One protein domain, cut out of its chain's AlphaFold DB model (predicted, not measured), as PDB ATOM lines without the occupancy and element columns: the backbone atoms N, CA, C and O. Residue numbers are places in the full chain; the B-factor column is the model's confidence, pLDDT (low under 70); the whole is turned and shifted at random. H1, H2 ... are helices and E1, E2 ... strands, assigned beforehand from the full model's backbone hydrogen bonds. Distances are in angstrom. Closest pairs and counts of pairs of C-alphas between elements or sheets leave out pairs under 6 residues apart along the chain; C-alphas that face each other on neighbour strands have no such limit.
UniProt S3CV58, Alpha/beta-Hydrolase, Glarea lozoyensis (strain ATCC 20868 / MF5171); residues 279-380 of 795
ATOM      1  N   THR A 279     139.993 112.362 155.603       78.88
ATOM      2  CA  THR A 279     139.187 111.379 154.868       78.88
ATOM      3  C   THR A 279     139.448 111.486 153.368       78.88
ATOM      4  O   THR A 279     140.117 112.421 152.920       78.88
ATOM      5  N   THR A 280     138.936 110.532 152.595       82.38
ATOM      6  CA  THR A 280     139.005 110.538 151.127       82.38
ATOM      7  C   THR A 280     137.620 110.726 150.513       82.38
ATOM      8  O   THR A 280     136.623 110.411 151.161       82.38
ATOM      9  N   MET A 281     137.536 111.192 149.266       76.06
ATOM     10  CA  MET A 281     136.285 111.388 148.519       76.06
ATOM     11  C   MET A 281     135.437 110.111 148.458       76.06
ATOM     12  O   MET A 281     134.214 110.194 148.502       76.06
ATOM     13  N   SER A 282     136.077 108.938 148.404       68.88
ATOM     14  CA  SER A 282     135.399 107.631 148.383       68.88
ATOM     15  C   SER A 282     134.655 107.287 149.680       68.88
ATOM     16  O   SER A 282     133.733 106.479 149.665       68.88
ATOM     17  N   MET A 283     135.034 107.919 150.791       62.97
ATOM     18  CA  MET A 283     134.494 107.665 152.130       62.97
ATOM     19  C   MET A 283     133.457 108.719 152.553       62.97
ATOM     20  O   MET A 283     133.034 108.743 153.707       62.97
ATOM     21  N   ILE A 284     133.068 109.631 151.652       71.31
ATOM     22  CA  ILE A 284     132.135 110.720 151.962       71.31
ATOM     23  C   ILE A 284     130.691 110.262 151.734       71.31
ATOM     24  O   ILE A 284     130.340 109.917 150.603       71.31
ATOM     25  N   PRO A 285     129.808 110.344 152.747       73.56
ATOM     26  CA  PRO A 285     128.389 110.067 152.556       73.56
ATOM     27  C   PRO A 285     127.769 111.001 151.511       73.56
ATOM     28  O   PRO A 285     127.993 112.213 151.529       73.56
ATOM     29  N   ILE A 286     126.920 110.462 150.631       76.69
ATOM     30  CA  ILE A 286     126.329 111.228 149.517       76.69
ATOM     31  C   ILE A 286     125.464 112.419 149.971       76.69
ATOM     32  O   ILE A 286     125.290 113.391 149.238       76.69
ATOM     33  N   LEU A 287     124.943 112.368 151.201       74.75
ATOM     34  CA  LEU A 287     124.134 113.434 151.798       74.75
ATOM     35  C   LEU A 287     124.963 114.499 152.536       74.75
ATOM     36  O   LEU A 287     124.416 115.542 152.908       74.75
ATOM     37  N   SER A 288     126.266 114.284 152.733       80.06
ATOM     38  CA  SER A 288     127.154 115.258 153.373       80.06
ATOM     39  C   SER A 288     127.485 116.403 152.418       80.06
ATOM     40  O   SER A 288     127.884 116.180 151.276       80.06
ATOM     41  N   GLN A 289     127.350 117.642 152.896       87.38
ATOM     42  CA  GLN A 289     127.801 118.825 152.169       87.38
ATOM     43  C   GLN A 289     129.314 118.987 152.329       87.38
ATOM     44  O   GLN A 289     129.816 119.114 153.449       87.38
ATOM     45  N   ILE A 290     130.035 119.049 151.211       89.81
ATOM     46  CA  ILE A 290     131.462 119.371 151.225       89.81
ATOM     47  C   ILE A 290     131.621 120.890 151.129       89.81
ATOM     48  O   ILE A 290     131.098 121.526 150.208       89.81
ATOM     49  N   THR A 291     132.350 121.467 152.082       89.50
ATOM     50  CA  THR A 291     132.574 122.910 152.214       89.50
ATOM     51  C   THR A 291     134.039 123.249 151.954       89.50
ATOM     52  O   THR A 291     134.932 122.691 152.587       89.50
ATOM     53  N   GLU A 292     134.301 124.197 151.057       89.12
ATOM     54  CA  GLU A 292     135.638 124.774 150.882       89.12
ATOM     55  C   GLU A 292     135.907 125.824 151.970       89.12
ATOM     56  O   GLU A 292     135.128 126.768 152.146       89.12
ATOM     57  N   PHE A 293     137.018 125.688 152.696       87.81
ATOM     58  CA  PHE A 293     137.450 126.663 153.690       87.81
ATOM     59  C   PHE A 293     138.979 126.887 153.673       87.81
ATOM     60  O   PHE A 293     139.744 125.923 153.659       87.81
ATOM     61  N   PRO A 294     139.461 128.145 153.735       81.50
ATOM     62  CA  PRO A 294     138.693 129.375 153.541       81.50
ATOM     63  C   PRO A 294     138.108 129.427 152.122       81.50
ATOM     64  O   PRO A 294     138.713 128.908 151.191       81.50
ATOM     65  N   ALA A 295     136.935 130.046 151.961       74.19
ATOM     66  CA  ALA A 295     136.292 130.150 150.653       74.19
ATOM     67  C   ALA A 295     137.231 130.801 149.625       74.19
ATOM     68  O   ALA A 295     137.932 131.774 149.940       74.19
ATOM     69  N   ARG A 296     137.222 130.267 148.399       69.75
ATOM     70  CA  ARG A 296     138.072 130.726 147.300       69.75
ATOM     71  C   ARG A 296     137.956 132.241 147.113       69.75
ATOM     72  O   ARG A 296     136.870 132.771 146.889       69.75
ATOM     73  N   SER A 297     139.087 132.940 147.186       68.25
ATOM     74  CA  SER A 297     139.171 134.393 147.012       68.25
ATOM     75  C   SER A 297     140.218 134.745 145.958       68.25
ATOM     76  O   SER A 297     141.133 133.980 145.685       68.25
ATOM     77  N   ARG A 298     140.120 135.938 145.367       56.66
ATOM     78  CA  ARG A 298     141.081 136.433 144.365       56.66
ATOM     79  C   ARG A 298     142.496 136.645 144.936       56.66
ATOM     80  O   ARG A 298     143.440 136.755 144.165       56.66
ATOM     81  N   THR A 299     142.632 136.720 146.263       57.66
ATOM     82  CA  THR A 299     143.876 137.060 146.984       57.66
ATOM     83  C   THR A 299     144.446 135.930 147.844       57.66
ATOM     84  O   THR A 299     145.579 136.032 148.307       57.66
ATOM     85  N   ARG A 300     143.689 134.854 148.080       58.44
ATOM     86  CA  ARG A 300     144.121 133.663 148.827       58.44
ATOM     87  C   ARG A 300     143.887 132.466 147.913       58.44
ATOM     88  O   ARG A 300     142.824 132.398 147.310       58.44
ATOM     89  N   GLY A 301     144.880 131.588 147.760       64.88
ATOM     90  CA  GLY A 301     144.799 130.400 146.898       64.88
ATOM     91  C   GLY A 301     143.600 129.484 147.212       64.88
ATOM     92  O   GLY A 301     142.815 129.792 148.109       64.88
ATOM     93  N   PRO A 302     143.431 128.368 146.476       70.00
ATOM     94  CA  PRO A 302     142.313 127.451 146.707       70.00
ATOM     95  C   PRO A 302     142.269 127.006 148.172       70.00
ATOM     96  O   PRO A 302     143.309 126.704 148.769       70.00
ATOM     97  N   GLY A 303     141.071 127.024 148.754       79.88
ATOM     98  CA  GLY A 303     140.842 126.517 150.097       79.88
ATOM     99  C   GLY A 303     140.964 124.997 150.135       79.88
ATOM    100  O   GLY A 303     141.058 124.326 149.107       79.88
ATOM    101  N   LYS A 304     140.959 124.443 151.344       88.69
ATOM    102  CA  LYS A 304     140.857 122.996 151.543       88.69
ATOM    103  C   LYS A 304     139.388 122.598 151.654       88.69
ATOM    104  O   LYS A 304     138.545 123.424 152.002       88.69
ATOM    105  N   TYR A 305     139.086 121.337 151.378       91.62
ATOM    106  CA  TYR A 305     137.726 120.813 151.438       91.62
ATOM    107  C   TYR A 305     137.486 120.068 152.745       91.62
ATOM    108  O   TYR A 305     138.320 119.269 153.173       91.62
ATOM    109  N   TYR A 306     136.339 120.336 153.365       89.75
ATOM    110  CA  TYR A 306     135.960 119.780 154.655       89.75
ATOM    111  C   TYR A 306     134.514 119.298 154.661       89.75
ATOM    112  O   TYR A 306     133.642 119.916 154.047       89.75
ATOM    113  N   ILE A 307     134.249 118.260 155.448       89.44
ATOM    114  CA  ILE A 307     132.915 117.995 156.000       89.44
ATOM    115  C   ILE A 307     132.893 118.588 157.405       89.44
ATOM    116  O   ILE A 307     133.867 118.443 158.146       89.44
ATOM    117  N   LEU A 308     131.812 119.274 157.768       86.31
ATOM    118  CA  LEU A 308     131.684 119.924 159.069       86.31
ATOM    119  C   LEU A 308     130.726 119.123 159.952       86.31
ATOM    120  O   LEU A 308     129.516 119.140 159.725       86.31
ATOM    121  N   LEU A 309     131.281 118.453 160.959       81.19
ATOM    122  CA  LEU A 309     130.570 117.593 161.900       81.19
ATOM    123  C   LEU A 309     130.938 117.989 163.332       81.19
ATOM    124  O   LEU A 309     132.110 117.965 163.706       81.19
ATOM    125  N   CYS A 310     129.950 118.358 164.146       80.62
ATOM    126  CA  CYS A 310     130.211 118.665 165.553       80.62
ATOM    127  C   CYS A 310     130.643 117.389 166.304       80.62
ATOM    128  O   CYS A 310     129.886 116.421 166.298       80.62
ATOM    129  N   PRO A 311     131.802 117.367 166.989       70.25
ATOM    130  CA  PRO A 311     132.281 116.179 167.695       70.25
ATOM    131  C   PRO A 311     131.517 115.884 168.995       70.25
ATOM    132  O   PRO A 311     131.699 114.813 169.555       70.25
ATOM    133  N   ILE A 312     130.687 116.820 169.471       72.25
ATOM    134  CA  ILE A 312     129.927 116.685 170.722       72.25
ATOM    135  C   ILE A 312     128.539 116.101 170.438       72.25
ATOM    136  O   ILE A 312     128.166 115.086 171.007       72.25
ATOM    137  N   CYS A 313     127.779 116.711 169.520       74.69
ATOM    138  CA  CYS A 313     126.396 116.305 169.225       74.69
ATOM    139  C   CYS A 313     126.200 115.636 167.856       74.69
ATOM    140  O   CYS A 313     125.068 115.375 167.454       74.69
ATOM    141  N   ASN A 314     127.281 115.403 167.106       71.81
ATOM    142  CA  ASN A 314     127.270 114.739 165.799       71.81
ATOM    143  C   ASN A 314     126.395 115.426 164.723       71.81
ATOM    144  O   ASN A 314     125.960 114.801 163.756       71.81
ATOM    145  N   ARG A 315     126.120 116.731 164.869       72.31
ATOM    146  CA  ARG A 315     125.338 117.513 163.897       72.31
ATOM    147  C   ARG A 315     126.191 117.909 162.685       72.31
ATOM    148  O   ARG A 315     127.302 118.411 162.851       72.31
ATOM    149  N   ASN A 316     125.641 117.729 161.482       79.00
ATOM    150  CA  ASN A 316     126.246 118.150 160.213       79.00
ATOM    151  C   ASN A 316     125.957 119.624 159.898       79.00
ATOM    152  O   ASN A 316     124.854 120.113 160.153       79.00
ATOM    153  N   PHE A 317     126.919 120.310 159.275       83.69
ATOM    154  CA  PHE A 317     126.775 121.702 158.849       83.69
ATOM    155  C   PHE A 317     127.181 121.912 157.394       83.69
ATOM    156  O   PHE A 317     128.256 121.507 156.961       83.69
ATOM    157  N   ASP A 318     126.349 122.659 156.673       84.75
ATOM    158  CA  ASP A 318     126.583 122.974 155.263       84.75
ATOM    159  C   ASP A 318     127.556 124.149 155.068       84.75
ATOM    160  O   ASP A 318     128.032 124.382 153.960       84.75
ATOM    161  N   THR A 319     127.834 124.930 156.121       84.50
ATOM    162  CA  THR A 319     128.718 126.102 156.041       84.50
ATOM    163  C   THR A 319     129.515 126.322 157.331       84.50
ATOM    164  O   THR A 319     129.028 126.080 158.439       84.50
ATOM    165  N   ALA A 320     130.737 126.852 157.200       85.44
ATOM    166  CA  ALA A 320     131.585 127.214 158.341       85.44
ATOM    167  C   ALA A 320     130.942 128.252 159.293       85.44
ATOM    168  O   ALA A 320     131.057 128.075 160.508       85.44
ATOM    169  N   PRO A 321     130.224 129.291 158.810       86.19
ATOM    170  CA  PRO A 321     129.457 130.182 159.680       86.19
ATOM    171  C   PRO A 321     128.347 129.466 160.458       86.19
ATOM    172  O   PRO A 321     128.196 129.717 161.648       86.19
ATOM    173  N   GLY A 322     127.602 128.548 159.827       84.25
ATOM    174  CA  GLY A 322     126.551 127.783 160.511       84.25
ATOM    175  C   GLY A 322     127.105 126.904 161.633       84.25
ATOM    176  O   GLY A 322     126.561 126.882 162.735       84.25
ATOM    177  N   CYS A 323     128.244 126.258 161.375       85.31
ATOM    178  CA  CYS A 323     128.981 125.487 162.372       85.31
ATOM    179  C   CYS A 323     129.438 126.366 163.553       85.31
ATOM    180  O   CYS A 323     129.221 126.027 164.714       85.31
ATOM    181  N   PHE A 324     129.999 127.546 163.271       87.62
ATOM    182  CA  PHE A 324     130.414 128.492 164.309       87.62
ATOM    183  C   PHE A 324     129.247 128.991 165.171       87.62
ATOM    184  O   PHE A 324     129.362 129.027 166.396       87.62
ATOM    185  N   ILE A 325     128.123 129.357 164.545       86.62
ATOM    186  CA  ILE A 325     126.916 129.800 165.254       86.62
ATOM    187  C   ILE A 325     126.431 128.701 166.195       86.62
ATOM    188  O   ILE A 325     126.151 128.991 167.355       86.62
ATOM    189  N   HIS A 326     126.396 127.450 165.727       85.25
ATOM    190  CA  HIS A 326     126.004 126.315 166.554       85.25
ATOM    191  C   HIS A 326     126.849 126.220 167.820       85.25
ATOM    192  O   HIS A 326     126.290 126.236 168.911       85.25
ATOM    193  N   PHE A 327     128.173 126.198 167.713       83.69
ATOM    194  CA  PHE A 327     129.003 126.101 168.910       83.69
ATOM    195  C   PHE A 327     128.894 127.319 169.839       83.69
ATOM    196  O   PHE A 327     129.030 127.182 171.049       83.69
ATOM    197  N   ASN A 328     128.660 128.515 169.291       79.38
ATOM    198  CA  ASN A 328     128.574 129.739 170.089       79.38
ATOM    199  C   ASN A 328     127.188 129.959 170.731       79.38
ATOM    200  O   ASN A 328     127.076 130.776 171.641       79.38
ATOM    201  N   GLN A 329     126.143 129.279 170.249       77.94
ATOM    202  CA  GLN A 329     124.765 129.376 170.757       77.94
ATOM    203  C   GLN A 329     124.283 128.116 171.493       77.94
ATOM    204  O   GLN A 329     123.168 128.118 172.008       77.94
ATOM    205  N   SER A 330     125.079 127.046 171.512       77.88
ATOM    206  CA  SER A 330     124.750 125.801 172.222       77.88
ATOM    207  C   SER A 330     125.147 125.879 173.705       77.88
ATOM    208  O   SER A 330     125.379 126.965 174.240       77.88
ATOM    209  N   ASP A 331     125.171 124.732 174.383       76.62
ATOM    210  CA  ASP A 331     125.535 124.615 175.795       76.62
ATOM    211  C   ASP A 331     126.991 125.022 176.100       76.62
ATOM    212  O   ASP A 331     127.806 125.361 175.230       76.62
ATOM    213  N   ILE A 332     127.310 124.996 177.392       74.19
ATOM    214  CA  ILE A 332     128.625 125.373 177.897       74.19
ATOM    215  C   ILE A 332     129.739 124.476 177.337       74.19
ATOM    216  O   ILE A 332     130.841 124.970 177.112       74.19
ATOM    217  N   GLU A 333     129.462 123.208 177.032       75.00
ATOM    218  CA  GLU A 333     130.443 122.256 176.499       75.00
ATOM    219  C   GLU A 333     130.833 122.601 175.055       75.00
ATOM    220  O   GLU A 333     132.021 122.675 174.723       75.00
ATOM    221  N   HIS A 334     129.852 122.927 174.210       79.25
ATOM    222  CA  HIS A 334     130.081 123.391 172.839       79.25
ATOM    223  C   HIS A 334     130.834 124.729 172.800       79.25
ATOM    224  O   HIS A 334     131.730 124.926 171.970       79.25
ATOM    225  N   ALA A 335     130.518 125.634 173.728       77.12
ATOM    226  CA  ALA A 335     131.213 126.910 173.847       77.12
ATOM    227  C   ALA A 335     132.659 126.747 174.360       77.12
ATOM    228  O   ALA A 335     133.551 127.474 173.906       77.12
ATOM    229  N   ILE A 336     132.903 125.797 175.275       77.44
ATOM    230  CA  ILE A 336     134.242 125.446 175.780       77.44
ATOM    231  C   ILE A 336     135.097 124.832 174.664       77.44
ATOM    232  O   ILE A 336     136.263 125.206 174.529       77.44
ATOM    233  N   ALA A 337     134.527 123.972 173.814       76.81
ATOM    234  CA  ALA A 337     135.255 123.330 172.714       76.81
ATOM    235  C   ALA A 337     135.837 124.323 171.689       76.81
ATOM    236  O   ALA A 337     136.864 124.051 171.067       76.81
ATOM    237  N   LEU A 338     135.233 125.507 171.541       77.19
ATOM    238  CA  LEU A 338     135.754 126.594 170.697       77.19
ATOM    239  C   LEU A 338     136.791 127.495 171.397       77.19
ATOM    240  O   LEU A 338     137.392 128.375 170.766       77.19
ATOM    241  N   GLY A 339     137.020 127.269 172.690       72.88
ATOM    242  CA  GLY A 339     137.943 128.002 173.548       72.88
ATOM    243  C   GLY A 339     137.308 129.191 174.281       72.88
ATOM    244  O   GLY A 339     136.403 129.876 173.787       72.88
ATOM    245  N   SER A 340     137.833 129.471 175.474       58.84
ATOM    246  CA  SER A 340     137.288 130.452 176.427       58.84
ATOM    247  C   SER A 340     137.649 131.919 176.130       58.84
ATOM    248  O   SER A 340     137.263 132.804 176.887       58.84
ATOM    249  N   GLY A 341     138.369 132.217 175.039       65.12
ATOM    250  CA  GLY A 341     138.802 133.577 174.690       65.12
ATOM    251  C   GLY A 341     138.103 134.155 173.453       65.12
ATOM    252  O   GLY A 341     137.961 133.488 172.434       65.12
ATOM    253  N   ALA A 342     137.757 135.447 173.461       59.28
ATOM    254  CA  ALA A 342     137.150 136.117 172.296       59.28
ATOM    255  C   ALA A 342     138.015 136.040 171.015       59.28
ATOM    256  O   ALA A 342     137.491 136.024 169.907       59.28
ATOM    257  N   LYS A 343     139.346 135.932 171.159       60.19
ATOM    258  CA  LYS A 343     140.285 135.738 170.039       60.19
ATOM    259  C   LYS A 343     140.327 134.296 169.512       60.19
ATOM    260  O   LYS A 343     140.742 134.097 168.375       60.19
ATOM    261  N   SER A 344     139.916 133.302 170.307       62.81
ATOM    262  CA  SER A 344     139.863 131.893 169.887       62.81
ATOM    263  C   SER A 344     138.539 131.529 169.219       62.81
ATOM    264  O   SER A 344     138.487 130.530 168.511       62.81
ATOM    265  N   ARG A 345     137.488 132.348 169.357       77.25
ATOM    266  CA  ARG A 345     136.167 132.108 168.762       77.25
ATOM    267  C   ARG A 345     136.056 132.672 167.345       77.25
ATOM    268  O   ARG A 345     135.512 133.749 167.129       77.25
ATOM    269  N   THR A 346     136.567 131.929 166.364       84.12
ATOM    270  CA  THR A 346     136.495 132.294 164.936       84.12
ATOM    271  C   THR A 346     135.904 131.166 164.086       84.12
ATOM    272  O   THR A 346     135.907 130.009 164.505       84.12
ATOM    273  N   HIS A 347     135.469 131.465 162.852       85.12
ATOM    274  CA  HIS A 347     135.062 130.430 161.884       85.12
ATOM    275  C   HIS A 347     136.183 129.413 161.627       85.12
ATOM    276  O   HIS A 347     135.915 128.226 161.493       85.12
ATOM    277  N   ALA A 348     137.444 129.861 161.599       83.94
ATOM    278  CA  ALA A 348     138.589 128.973 161.417       83.94
ATOM    279  C   ALA A 348     138.765 128.019 162.604       83.94
ATOM    280  O   ALA A 348     139.110 126.860 162.408       83.94
ATOM    281  N   SER A 349     138.474 128.479 163.822       81.94
ATOM    282  CA  SER A 349     138.478 127.633 165.015       81.94
ATOM    283  C   SER A 349     137.342 126.613 164.989       81.94
ATOM    284  O   SER A 349     137.581 125.450 165.281       81.94
ATOM    285  N   ALA A 350     136.138 127.009 164.557       85.19
ATOM    286  CA  ALA A 350     135.020 126.078 164.386       85.19
ATOM    287  C   ALA A 350     135.333 124.994 163.340       85.19
ATOM    288  O   ALA A 350     135.119 123.814 163.596       85.19
ATOM    289  N   VAL A 351     135.911 125.371 162.192       87.19
ATOM    290  CA  VAL A 351     136.364 124.411 161.169       87.19
ATOM    291  C   VAL A 351     137.522 123.557 161.679       87.19
ATOM    292  O   VAL A 351     137.603 122.388 161.339       87.19
ATOM    293  N   LYS A 352     138.403 124.084 162.532       84.75
ATOM    294  CA  LYS A 352     139.462 123.278 163.148       84.75
ATOM    295  C   LYS A 352     138.887 122.199 164.071       84.75
ATOM    296  O   LYS A 352     139.403 121.092 164.063       84.75
ATOM    297  N   VAL A 353     137.843 122.524 164.836       81.25
ATOM    298  CA  VAL A 353     137.185 121.618 165.797       81.25
ATOM    299  C   VAL A 353     136.276 120.595 165.117       81.25
ATOM    300  O   VAL A 353     136.324 119.421 165.466       81.25
ATOM    301  N   ALA A 354     135.471 121.021 164.145       84.69
ATOM    302  CA  ALA A 354     134.451 120.187 163.503       84.69
ATOM    303  C   ALA A 354     134.809 119.709 162.087       84.69
ATOM    304  O   ALA A 354     134.060 118.951 161.478       84.69
ATOM    305  N   GLY A 355     135.904 120.197 161.507       86.56
ATOM    306  CA  GLY A 355     136.270 119.915 160.124       86.56
ATOM    307  C   GLY A 355     137.021 118.602 159.972       86.56
ATOM    308  O   GLY A 355     138.100 118.418 160.534       86.56
ATOM    309  N   VAL A 356     136.485 117.729 159.124       85.75
ATOM    310  CA  VAL A 356     137.179 116.553 158.593       85.75
ATOM    311  C   VAL A 356     137.746 116.928 157.225       85.75
ATOM    312  O   VAL A 356     136.975 117.189 156.304       85.75
ATOM    313  N   GLU A 357     139.073 117.017 157.095       88.75
ATOM    314  CA  GLU A 357     139.747 117.419 155.848       88.75
ATOM    315  C   GLU A 357     139.689 116.290 154.813       88.75
ATOM    316  O   GLU A 357     140.024 115.149 155.125       88.75
ATOM    317  N   ILE A 358     139.328 116.607 153.571       88.38
ATOM    318  CA  ILE A 358     139.299 115.637 152.472       88.38
ATOM    319  C   ILE A 358     140.587 115.778 151.660       88.38
ATOM    320  O   ILE A 358     140.823 116.814 151.036       88.38
ATOM    321  N   VAL A 359     141.440 114.753 151.688       86.94
ATOM    322  CA  VAL A 359     142.831 114.862 151.206       86.94
ATOM    323  C   VAL A 359     142.992 114.725 149.693       86.94
ATOM    324  O   VAL A 359     143.949 115.256 149.136       86.94
ATOM    325  N   ASP A 360     142.073 114.029 149.031       85.31
ATOM    326  CA  ASP A 360     142.054 113.733 147.591       85.31
ATOM    327  C   ASP A 360     140.958 114.520 146.844       85.31
ATOM    328  O   ASP A 360     140.665 114.256 145.677       85.31
ATOM    329  N   ALA A 361     140.344 115.507 147.505       85.38
ATOM    330  CA  ALA A 361     139.309 116.340 146.912       85.38
ATOM    331  C   ALA A 361     139.876 117.342 145.896       85.38
ATOM    332  O   ALA A 361     140.813 118.094 146.170       85.38
ATOM    333  N   SER A 362     139.225 117.420 144.737       87.06
ATOM    334  CA  SER A 362     139.418 118.465 143.734       87.06
ATOM    335  C   SER A 362     138.135 119.282 143.568       87.06
ATOM    336  O   SER A 362     137.043 118.812 143.877       87.06
ATOM    337  N   ALA A 363     138.236 120.486 143.001       84.38
ATOM    338  CA  ALA A 363     137.055 121.304 142.720       84.38
ATOM    339  C   ALA A 363     136.014 120.568 141.853       84.38
ATOM    340  O   ALA A 363     134.817 120.721 142.072       84.38
ATOM    341  N   ALA A 364     136.465 119.737 140.907       82.19
ATOM    342  CA  ALA A 364     135.586 118.960 140.038       82.19
ATOM    343  C   ALA A 364     134.862 117.837 140.797       82.19
ATOM    344  O   ALA A 364     133.653 117.678 140.646       82.19
ATOM    345  N   THR A 365     135.575 117.087 141.644       85.94
ATOM    346  CA  THR A 365     134.979 115.985 142.422       85.94
ATOM    347  C   THR A 365     134.027 116.504 143.497       85.94
ATOM    348  O   THR A 365     132.986 115.901 143.745       85.94
ATOM    349  N   VAL A 366     134.344 117.655 144.095       87.56
ATOM    350  CA  VAL A 366     133.491 118.321 145.086       87.56
ATOM    351  C   VAL A 366     132.231 118.899 144.450       87.56
ATOM    352  O   VAL A 366     131.148 118.731 145.007       87.56
ATOM    353  N   GLU A 367     132.339 119.538 143.280       86.81
ATOM    354  CA  GLU A 367     131.157 120.035 142.568       86.81
ATOM    355  C   GLU A 367     130.256 118.874 142.141       86.81
ATOM    356  O   GLU A 367     129.060 118.927 142.401       86.81
ATOM    357  N   ALA A 368     130.815 117.792 141.585       80.75
ATOM    358  CA  ALA A 368     130.039 116.607 141.214       80.75
ATOM    359  C   ALA A 368     129.277 116.013 142.415       80.75
ATOM    360  O   ALA A 368     128.078 115.744 142.319       80.75
ATOM    361  N   HIS A 369     129.939 115.881 143.569       87.50
ATOM    362  CA  HIS A 369     129.316 115.404 144.809       87.50
ATOM    363  C   HIS A 369     128.194 116.333 145.295       87.50
ATOM    364  O   HIS A 369     127.073 115.892 145.545       87.50
ATOM    365  N   ASN A 370     128.463 117.639 145.376       89.12
ATOM    366  CA  ASN A 370     127.498 118.628 145.860       89.12
ATOM    367  C   ASN A 370     126.331 118.861 144.875       89.12
ATOM    368  O   ASN A 370     125.229 119.221 145.299       89.12
ATOM    369  N   VAL A 371     126.538 118.685 143.564       84.75
ATOM    370  CA  VAL A 371     125.463 118.655 142.554       84.75
ATOM    371  C   VAL A 371     124.577 117.439 142.787       84.75
ATOM    372  O   VAL A 371     123.377 117.619 142.983       84.75
ATOM    373  N   LYS A 372     125.160 116.240 142.889       77.44
ATOM    374  CA  LYS A 372     124.413 115.000 143.137       77.44
ATOM    375  C   LYS A 372     123.612 115.070 144.443       77.44
ATOM    376  O   LYS A 372     122.430 114.737 144.461       77.44
ATOM    377  N   ARG A 373     124.194 115.622 145.515       84.06
ATOM    378  CA  ARG A 373     123.477 115.929 146.767       84.06
ATOM    379  C   ARG A 373     122.269 116.846 146.534       84.06
ATOM    380  O   ARG A 373     121.177 116.560 147.018       84.06
ATOM    381  N   ARG A 374     122.445 117.961 145.812       80.19
ATOM    382  CA  ARG A 374     121.358 118.917 145.522       80.19
ATOM    383  C   ARG A 374     120.267 118.305 144.654       80.19
ATOM    384  O   ARG A 374     119.101 118.614 144.874       80.19
ATOM    385  N   GLU A 375     120.621 117.458 143.696       75.94
ATOM    386  CA  GLU A 375     119.661 116.718 142.873       75.94
ATOM    387  C   GLU A 375     118.833 115.760 143.724       75.94
ATOM    388  O   GLU A 375     117.609 115.789 143.626       75.94
ATOM    389  N   LEU A 376     119.467 115.021 144.639       64.12
ATOM    390  CA  LEU A 376     118.776 114.148 145.592       64.12
ATOM    391  C   LEU A 376     117.842 114.934 146.526       64.12
ATOM    392  O   LEU A 376     116.686 114.556 146.702       64.12
ATOM    393  N   ILE A 377     118.291 116.074 147.067       65.31
ATOM    394  CA  ILE A 377     117.456 116.948 147.914       65.31
ATOM    395  C   ILE A 377     116.305 117.569 147.107       65.31
ATOM    396  O   ILE A 377     115.187 117.695 147.604       65.31
ATOM    397  N   ARG A 378     116.543 117.957 145.850       65.19
ATOM    398  CA  ARG A 378     115.527 118.557 144.971       65.19
ATOM    399  C   ARG A 378     114.509 117.530 144.481       65.19
ATOM    400  O   ARG A 378     113.343 117.887 144.331       65.19
ATOM    401  N   ALA A 379     114.935 116.292 144.243       57.22
ATOM    402  CA  ALA A 379     114.049 115.162 143.991       57.22
ATOM    403  C   ALA A 379     113.176 114.894 145.228       57.22
ATOM    404  O   ALA A 379     111.955 114.850 145.109       57.22
ATOM    405  N   ALA A 380     113.775 114.881 146.425       51.22
ATOM    406  CA  ALA A 380     113.048 114.734 147.688       51.22
ATOM    407  C   ALA A 380     112.059 115.886 147.969       51.22
ATOM    408  O   ALA A 380     111.004 115.662 148.553       51.22
TER     409      ALA A 380
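This is residues 279 to 380 of the 795 residues of the protein "Alpha/beta-Hydrolase" of Glarea lozoyensis (strain ATCC 20868 / MF5171) (UniProt S3CV58). A small three-stranded sheet forms the middle, with H3 packed over one face and H1 and H2 grouped with it at one end. The long helix H4 lies at the opposite end and grazes the sheet. The 102 printed residues run E1, E2, H1, H2, H3, E3, H4; the sheet order is E1, E2, E3, antiparallel, and the class is mixed. The whole is compact, radius of gyration of the C-alphas 14.3 A, spanning 38 by 36 by 22 A.

After residues 279 to 290, which have no named element, find C-alpha 291 at (132.574, 122.910, 152.214), where E1 begins, residues 291 to 293. E2 is 304 to 309, 15.6 A long; H1 is 320 to 329, 14.3 A; H2 is 332 to 337; H3 is 347 to 354, 10.4 A; E3 is 355 to 358. H4, 363 to 380, runs 25.4 A to C-alpha 380 at (113.048, 114.734, 147.688).

Look first at the hairpin E1 and E2, where N 291 and O 306 are 2.8 A apart. On E2's other side is E3, with N 356 and O 307 at 2.9 A. H3 is on the sheet at a height of 8.6 A, slantwise to the strands, at 50 degrees to E2 on the local plane. H1 touches H3, about perpendicular at 79 degrees, closest at the C-alphas of Phe 324 and Ala 350, 5.2 A. H1 and H2 touch only at the corner, closest at the C-alphas of Phe 327 and His 334, 4.9 A. H4 only grazes the sheet, with residues 363 to 370, and is apart from H1, H2 and H3. In the four helices every O i to N i+4 pair is within hydrogen-bond range.

The C-alphas of Gly 341 and Ala 379, the two farthest apart, are 43.5 A from each other. The printed part has no cut, and no link is long. Confidence is under 70 in residues 282 to 283, 296 to 301, 340 to 344 and 376 to 380.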